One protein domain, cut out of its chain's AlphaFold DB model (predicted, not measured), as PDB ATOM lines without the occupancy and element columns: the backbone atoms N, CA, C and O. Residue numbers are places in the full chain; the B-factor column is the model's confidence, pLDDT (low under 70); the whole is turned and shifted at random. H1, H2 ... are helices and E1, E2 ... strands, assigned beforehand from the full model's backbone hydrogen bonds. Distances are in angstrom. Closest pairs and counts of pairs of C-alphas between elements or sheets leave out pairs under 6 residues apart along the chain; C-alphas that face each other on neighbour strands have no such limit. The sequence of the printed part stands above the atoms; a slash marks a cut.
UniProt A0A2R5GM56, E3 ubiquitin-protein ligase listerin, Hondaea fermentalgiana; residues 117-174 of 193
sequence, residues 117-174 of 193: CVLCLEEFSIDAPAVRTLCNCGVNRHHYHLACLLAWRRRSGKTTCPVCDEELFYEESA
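AT A GLANCE: This is residues 117 to 174 of the 193 residues of the protein "E3 ubiquitin-protein ligase listerin" of Hondaea fermentalgiana (UniProt A0A2R5GM56). This domain has little regular structure: one helix, H1, lies along one side of a rounded body of loops, and the short strand E1 lies on another side. Of 58 printed residues, the named elements, E1 then H1 along the chain, hold only 14; the class is mixed. The whole is compact, with a radius of gyration of the C-alphas of 10.5 A and spans of 29 by 24 by 22 A.

IN THESE COORDINATES: Find C-alpha 146 at (41.852, -25.113, -22.968); from there H1, residues 146 to 156, runs 15.4 A to C-alpha 156 at (56.753, -26.165, -26.626). E1, residues 133 to 135, begins at (41.299, -18.296, -30.173).

HOW THE PARTS SIT: In H1 every O i to N i+4 pair is within hydrogen-bond range. E1 is apart from H1 and pairs with no named strand. Look at residues 130 to 131, which pair antiparallel with residues 144 to 145.

THE WHOLE: The C-alphas farthest apart, those of Ile 126 and Glu 166, are 28.9 A apart. The printed part has no cut, and a short link of 10 residues joins E1 to H1. Residues 117 to 132 and 157 to 174 hold no named element. Mean pLDDT of the printed part is 89.5; residues 173 to 174 are under 70.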
ATOM      1  N   CYS A 117      38.749 -30.913 -31.177       92.00
ATOM      2  CA  CYS A 117      40.038 -30.327 -30.846       92.00
ATOM      3  C   CYS A 117      41.144 -30.833 -31.774       92.00
ATOM      4  O   CYS A 117      41.459 -32.017 -31.796       92.00
ATOM      5  N   VAL A 118      41.868 -29.922 -32.426       90.62
ATOM      6  CA  VAL A 118      42.950 -30.292 -33.366       90.62
ATOM      7  C   VAL A 118      44.215 -30.868 -32.703       90.62
ATOM      8  O   VAL A 118      45.139 -31.276 -33.400       90.62
ATOM      9  N   LEU A 119      44.300 -30.874 -31.366       91.38
ATOM     10  CA  LEU A 119      45.448 -31.416 -30.623       91.38
ATOM     11  C   LEU A 119      45.226 -32.848 -30.126       91.38
ATOM     12  O   LEU A 119      46.194 -33.602 -30.059       91.38
ATOM     13  N   CYS A 120      43.997 -33.209 -29.745       93.62
ATOM     14  CA  CYS A 120      43.656 -34.547 -29.244       93.62
ATOM     15  C   CYS A 120      42.631 -35.296 -30.105       93.62
ATOM     16  O   CYS A 120      42.451 -36.486 -29.885       93.62
ATOM     17  N   LEU A 121      42.021 -34.636 -31.096       91.19
ATOM     18  CA  LEU A 121      40.989 -35.192 -31.980       91.19
ATOM     19  C   LEU A 121      39.743 -35.680 -31.219       91.19
ATOM     20  O   LEU A 121      39.108 -36.656 -31.604       91.19
ATOM     21  N   GLU A 122      39.416 -35.011 -30.110       89.94
ATOM     22  CA  GLU A 122      38.221 -35.280 -29.304       89.94
ATOM     23  C   GLU A 122      37.186 -34.161 -29.471       89.94
ATOM     24  O   GLU A 122      37.537 -32.986 -29.634       89.94
ATOM     25  N   GLU A 123      35.908 -34.524 -29.378       89.69
ATOM     26  CA  GLU A 123      34.774 -33.598 -29.425       89.69
ATOM     27  C   GLU A 123      34.721 -32.680 -28.190       89.69
ATOM     28  O   GLU A 123      35.238 -32.983 -27.107       89.69
ATOM     29  N   PHE A 124      34.072 -31.526 -28.337       89.19
ATOM     30  CA  PHE A 124      33.838 -30.616 -27.218       89.19
ATOM     31  C   PHE A 124      32.622 -31.043 -26.397       89.19
ATOM     32  O   PHE A 124      31.543 -31.292 -26.931       89.19
ATOM     33  N   SER A 125      32.781 -31.065 -25.077       85.06
ATOM     34  CA  SER A 125      31.699 -31.342 -24.132       85.06
ATOM     35  C   SER A 125      31.381 -30.103 -23.295       85.06
ATOM     36  O   SER A 125      32.102 -29.105 -23.321       85.06
ATOM     37  N   ILE A 126      30.293 -30.163 -22.524       83.38
ATOM     38  CA  ILE A 126      29.913 -29.081 -21.601       83.38
ATOM     39  C   ILE A 126      30.999 -28.870 -20.531       83.38
ATOM     40  O   ILE A 126      31.256 -27.736 -20.132       83.38
ATOM     41  N   ASP A 127      31.666 -29.948 -20.114       82.56
ATOM     42  CA  ASP A 127      32.727 -29.914 -19.102       82.56
ATOM     43  C   ASP A 127      34.072 -29.427 -19.667       82.56
ATOM     44  O   ASP A 127      34.900 -28.879 -18.938       82.56
ATOM     45  N   ALA A 128      34.288 -29.601 -20.973       80.75
ATOM     46  CA  ALA A 128      35.491 -29.180 -21.679       80.75
ATOM     47  C   ALA A 128      35.121 -28.441 -22.981       80.75
ATOM     48  O   ALA A 128      35.247 -29.004 -24.074       80.75
ATOM     49  N   PRO A 129      34.663 -27.178 -22.891       86.50
ATOM     50  CA  PRO A 129      34.293 -26.403 -24.067       86.50
ATOM     51  C   PRO A 129      35.523 -25.971 -24.879       86.50
ATOM     52  O   PRO A 129      36.647 -25.882 -24.372       86.50
ATOM     53  N   ALA A 130      35.290 -25.652 -26.154       89.25
ATOM     54  CA  ALA A 130      36.305 -25.062 -27.018       89.25
ATOM     55  C   ALA A 130      36.716 -23.674 -26.510       89.25
ATOM     56  O   ALA A 130      35.867 -22.816 -26.252       89.25
ATOM     57  N   VAL A 131      38.023 -23.426 -26.421       90.81
ATOM     58  CA  VAL A 131      38.542 -22.093 -26.104       90.81
ATOM     59  C   VAL A 131      38.456 -21.180 -27.326       90.81
ATOM     60  O   VAL A 131      38.763 -21.596 -28.448       90.81
ATOM     61  N   ARG A 132      38.057 -19.919 -27.114       90.44
ATOM     62  CA  ARG A 132      38.078 -18.905 -28.173       90.44
ATOM     63  C   ARG A 132      39.519 -18.498 -28.463       90.44
ATOM     64  O   ARG A 132      40.230 -18.080 -27.551       90.44
ATOM     65  N   THR A 133      39.941 -18.607 -29.719       91.75
ATOM     66  CA  THR A 133      41.299 -18.296 -30.173       91.75
ATOM     67  C   THR A 133      41.316 -17.275 -31.304       91.75
ATOM     68  O   THR A 133      40.400 -17.189 -32.126       91.75
ATOM     69  N   LEU A 134      42.391 -16.495 -31.356       92.50
ATOM     70  CA  LEU A 134      42.687 -15.543 -32.413       92.50
ATOM     71  C   LEU A 134      44.160 -15.674 -32.804       92.50
ATOM     72  O   LEU A 134      45.049 -15.550 -31.966       92.50
ATOM     73  N   CYS A 135      44.409 -15.927 -34.083       93.31
ATOM     74  CA  CYS A 135      45.748 -15.977 -34.675       93.31
ATOM     75  C   CYS A 135      45.673 -15.566 -36.153       93.31
ATOM     76  O   CYS A 135      44.591 -15.256 -36.660       93.31
ATOM     77  N   ASN A 136      46.797 -15.621 -36.876       91.69
ATOM     78  CA  ASN A 136      46.849 -15.293 -38.307       91.69
ATOM     79  C   ASN A 136      45.954 -16.196 -39.189       91.69
ATOM     80  O   ASN A 136      45.595 -15.826 -40.302       91.69
ATOM     81  N   CYS A 137      45.529 -17.367 -38.693       89.31
ATOM     82  CA  CYS A 137      44.541 -18.205 -39.381       89.31
ATOM     83  C   CYS A 137      43.128 -17.601 -39.382       89.31
ATOM     84  O   CYS A 137      42.285 -18.052 -40.152       89.31
ATOM     85  N   GLY A 138      42.852 -16.619 -38.525       88.06
ATOM     86  CA  GLY A 138      41.534 -16.025 -38.321       88.06
ATOM     87  C   GLY A 138      40.968 -16.287 -36.925       88.06
ATOM     88  O   GLY A 138      41.596 -16.917 -36.070       88.06
ATOM     89  N   VAL A 139      39.759 -15.774 -36.693       89.19
ATOM     90  CA  VAL A 139      39.031 -15.913 -35.424       89.19
ATOM     91  C   VAL A 139      38.449 -17.324 -35.329       89.19
ATOM     92  O   VAL A 139      37.677 -17.715 -36.200       89.19
ATOM     93  N   ASN A 140      38.785 -18.072 -34.275       87.25
ATOM     94  CA  ASN A 140      38.252 -19.410 -33.982       87.25
ATOM     95  C   ASN A 140      38.332 -20.404 -35.151       87.25
ATOM     96  O   ASN A 140      37.473 -21.262 -35.288       87.25
ATOM     97  N   ARG A 141      39.355 -20.300 -36.008       87.44
ATOM     98  CA  ARG A 141      39.517 -21.237 -37.135       87.44
ATOM     99  C   ARG A 141      40.070 -22.598 -36.703       87.44
ATOM    100  O   ARG A 141      39.938 -23.586 -37.416       87.44
ATOM    101  N   HIS A 142      40.709 -22.632 -35.538       88.00
ATOM    102  CA  HIS A 142      41.223 -23.840 -34.914       88.00
ATOM    103  C   HIS A 142      40.682 -23.902 -33.493       88.00
ATOM    104  O   HIS A 142      40.924 -22.994 -32.692       88.00
ATOM    105  N   HIS A 143      39.934 -24.960 -33.197       89.81
ATOM    106  CA  HIS A 143      39.359 -25.175 -31.882       89.81
ATOM    107  C   HIS A 143      40.268 -26.077 -31.050       89.81
ATOM    108  O   HIS A 143      40.853 -27.051 -31.533       89.81
ATOM    109  N   TYR A 144      40.395 -25.732 -29.772       92.00
ATOM    110  CA  TYR A 144      41.221 -26.455 -28.817       92.00
ATOM    111  C   TYR A 144      40.458 -26.615 -27.509       92.00
ATOM    112  O   TYR A 144      39.738 -25.701 -27.105       92.00
ATOM    113  N   HIS A 145      40.658 -27.719 -26.790       92.88
ATOM    114  CA  HIS A 145      40.362 -27.706 -25.360       92.88
ATOM    115  C   HIS A 145      41.391 -26.809 -24.680       92.88
ATOM    116  O   HIS A 145      42.587 -26.882 -24.987       92.88
ATOM    117  N   LEU A 146      40.952 -25.986 -23.728       92.31
ATOM    118  CA  LEU A 146      41.852 -25.113 -22.968       92.31
ATOM    119  C   LEU A 146      43.016 -25.909 -22.348       92.31
ATOM    120  O   LEU A 146      44.175 -25.506 -22.450       92.31
ATOM    121  N   ALA A 147      42.725 -27.084 -21.782       92.12
ATOM    122  CA  ALA A 147      43.732 -27.974 -21.210       92.12
ATOM    123  C   ALA A 147      44.782 -28.423 -22.244       92.12
ATOM    124  O   ALA A 147      45.981 -28.373 -21.956       92.12
ATOM    125  N   CYS A 148      44.351 -28.797 -23.453       94.38
ATOM    126  CA  CYS A 148      45.238 -29.217 -24.539       94.38
ATOM    127  C   CYS A 148      46.136 -28.071 -25.010       94.38
ATOM    128  O   CYS A 148      47.349 -28.256 -25.150       94.38
ATOM    129  N   LEU A 149      45.572 -26.873 -25.187       93.19
ATOM    130  CA  LEU A 149      46.339 -25.700 -25.598       93.19
ATOM    131  C   LEU A 149      47.397 -25.324 -24.550       93.19
ATOM    132  O   LEU A 149      48.563 -25.112 -24.886       93.19
ATOM    133  N   LEU A 150      47.030 -25.301 -23.268       92.62
ATOM    134  CA  LEU A 150      47.969 -25.010 -22.184       92.62
ATOM    135  C   LEU A 150      49.052 -26.091 -22.057       92.62
ATOM    136  O   LEU A 150      50.224 -25.767 -21.859       92.62
ATOM    137  N   ALA A 151      48.694 -27.369 -22.196       93.38
ATOM    138  CA  ALA A 151      49.660 -28.465 -22.188       93.38
ATOM    139  C   ALA A 151      50.644 -28.368 -23.360       93.38
ATOM    140  O   ALA A 151      51.835 -28.636 -23.190       93.38
ATOM    141  N   TRP A 152      50.175 -27.958 -24.540       94.25
ATOM    142  CA  TRP A 152      51.041 -27.681 -25.679       94.25
ATOM    143  C   TRP A 152      52.006 -26.532 -25.374       94.25
ATOM    144  O   TRP A 152      53.213 -26.737 -25.476       94.25
ATOM    145  N   ARG A 153      51.510 -25.385 -24.882       93.19
ATOM    146  CA  ARG A 153      52.348 -24.220 -24.532       93.19
ATOM    147  C   ARG A 153      53.424 -24.554 -23.502       93.19
ATOM    148  O   ARG A 153      54.547 -24.074 -23.610       93.19
ATOM    149  N   ARG A 154      53.108 -25.396 -22.514       92.69
ATOM    150  CA  ARG A 154      54.080 -25.843 -21.499       92.69
ATOM    151  C   ARG A 154      55.165 -26.755 -22.075       92.69
ATOM    152  O   ARG A 154      56.294 -26.689 -21.608       92.69
ATOM    153  N   ARG A 155      54.842 -27.597 -23.066       92.56
ATOM    154  CA  ARG A 155      55.816 -28.486 -23.727       92.56
ATOM    155  C   ARG A 155      56.679 -27.746 -24.743       92.56
ATOM    156  O   ARG A 155      57.884 -27.956 -24.779       92.56
ATOM    157  N   SER A 156      56.061 -26.907 -25.572       90.50
ATOM    158  CA  SER A 156      56.753 -26.165 -26.626       90.50
ATOM    159  C   SER A 156      57.492 -24.939 -26.090       90.50
ATOM    160  O   SER A 156      58.434 -24.477 -26.728       90.50
ATOM    161  N   GLY A 157      57.061 -24.394 -24.948       90.12
ATOM    162  CA  GLY A 157      57.541 -23.117 -24.422       90.12
ATOM    163  C   GLY A 157      57.118 -21.915 -25.272       90.12
ATOM    164  O   GLY A 157      57.627 -20.818 -25.058       90.12
ATOM    165  N   LYS A 158      56.213 -22.102 -26.245       90.62
ATOM    166  CA  LYS A 158      55.807 -21.073 -27.209       90.62
ATOM    167  C   LYS A 158      54.430 -20.501 -26.884       90.62
ATOM    168  O   LYS A 158      53.544 -21.185 -26.374       90.62
ATOM    169  N   THR A 159      54.234 -19.234 -27.232       90.38
ATOM    170  CA  THR A 159      52.935 -18.536 -27.223       90.38
ATOM    171  C   THR A 159      52.329 -18.435 -28.624       90.38
ATOM    172  O   THR A 159      51.493 -17.576 -28.882       90.38
ATOM    173  N   THR A 160      52.770 -19.304 -29.533       93.62
ATOM    174  CA  THR A 160      52.352 -19.319 -30.934       93.62
ATOM    175  C   THR A 160      51.247 -20.344 -31.188       93.62
ATOM    176  O   THR A 160      50.933 -21.176 -30.341       93.62
ATOM    177  N   CYS A 161      50.614 -20.281 -32.351       92.94
ATOM    178  CA  CYS A 161      49.606 -21.231 -32.788       92.94
ATOM    179  C   CYS A 161      50.280 -22.537 -33.245       92.94
ATOM    180  O   CYS A 161      51.196 -22.465 -34.059       92.94
ATOM    181  N   PRO A 162      49.815 -23.730 -32.828       91.62
ATOM    182  CA  PRO A 162      50.383 -25.002 -33.287       91.62
ATOM    183  C   PRO A 162      50.157 -25.287 -34.780       91.62
ATOM    184  O   PRO A 162      50.730 -26.239 -35.298       91.62
ATOM    185  N   VAL A 163      49.303 -24.509 -35.459       90.81
ATOM    186  CA  VAL A 163      48.972 -24.701 -36.880       90.81
ATOM    187  C   VAL A 163      49.720 -23.731 -37.791       90.81
ATOM    188  O   VAL A 163      50.180 -24.135 -38.853       90.81
ATOM    189  N   CYS A 164      49.834 -22.456 -37.409       93.56
ATOM    190  CA  CYS A 164      50.490 -21.437 -38.238       93.56
ATOM    191  C   CYS A 164      51.776 -20.861 -37.654       93.56
ATOM    192  O   CYS A 164      52.355 -19.986 -38.284       93.56
ATOM    193  N   ASP A 165      52.198 -21.307 -36.468       93.38
ATOM    194  CA  ASP A 165      53.402 -20.851 -35.762       93.38
ATOM    195  C   ASP A 165      53.490 -19.336 -35.485       93.38
ATOM    196  O   ASP A 165      54.507 -18.859 -34.987       93.38
ATOM    197  N   GLU A 166      52.401 -18.594 -35.690       94.31
ATOM    198  CA  GLU A 166      52.285 -17.163 -35.381       94.31
ATOM    199  C   GLU A 166      51.686 -16.902 -33.996       94.31
ATOM    200  O   GLU A 166      51.141 -17.807 -33.367       94.31
ATOM    201  N   GLU A 167      51.758 -15.660 -33.515       94.38
ATOM    202  CA  GLU A 167      51.233 -15.259 -32.202       94.38
ATOM    203  C   GLU A 167      49.757 -15.663 -32.004       94.38
ATOM    204  O   GLU A 167      48.893 -15.421 -32.856       94.38
ATOM    205  N   LEU A 168      49.477 -16.322 -30.873       93.75
ATOM    206  CA  LEU A 168      48.161 -16.857 -30.531       93.75
ATOM    207  C   LEU A 168      47.600 -16.160 -29.289       93.75
ATOM    208  O   LEU A 168      48.143 -16.281 -28.190       93.75
ATOM    209  N   PHE A 169      46.440 -15.534 -29.453       92.81
ATOM    210  CA  PHE A 169      45.642 -14.973 -28.368       92.81
ATOM    211  C   PHE A 169      44.473 -15.907 -28.054       92.81
ATOM    212  O   PHE A 169      43.857 -16.466 -28.964       92.81
ATOM    213  N   TYR A 170      44.152 -16.091 -26.775       92.19
ATOM    214  CA  TYR A 170      43.027 -16.925 -26.358       92.19
ATOM    215  C   TYR A 170      42.396 -16.396 -25.069       92.19
ATOM    216  O   TYR A 170      43.070 -15.775 -24.247       92.19
ATOM    217  N   GLU A 171      41.097 -16.636 -24.897       88.12
ATOM    218  CA  GLU A 171      40.364 -16.239 -23.695       88.12
ATOM    219  C   GLU A 171      40.353 -17.392 -22.690       88.12
ATOM    220  O   GLU A 171      39.765 -18.442 -22.937       88.12
ATOM    221  N   GLU A 172      40.989 -17.206 -21.537       78.19
ATOM    222  CA  GLU A 172      40.893 -18.150 -20.424       78.19
ATOM    223  C   GLU A 172      39.563 -17.929 -19.690       78.19
ATOM    224  O   GLU A 172      39.512 -17.446 -18.561       78.19
ATOM    225  N   SER A 173      38.448 -18.223 -20.365       64.62
ATOM    226  CA  SER A 173      37.139 -18.230 -19.721       64.62
ATOM    227  C   SER A 173      37.094 -19.436 -18.788       64.62
ATOM    228  O   SER A 173      36.822 -20.560 -19.218       64.62
ATOM    229  N   ALA A 174      37.416 -19.217 -17.514       53.38
ATOM    230  CA  ALA A 174      37.161 -20.192 -16.464       53.38
ATOM    231  C   ALA A 174      35.696 -20.653 -16.569       53.38
ATOM    232  O   ALA A 174      34.818 -19.797 -16.744       53.38
TER     233      ALA A 174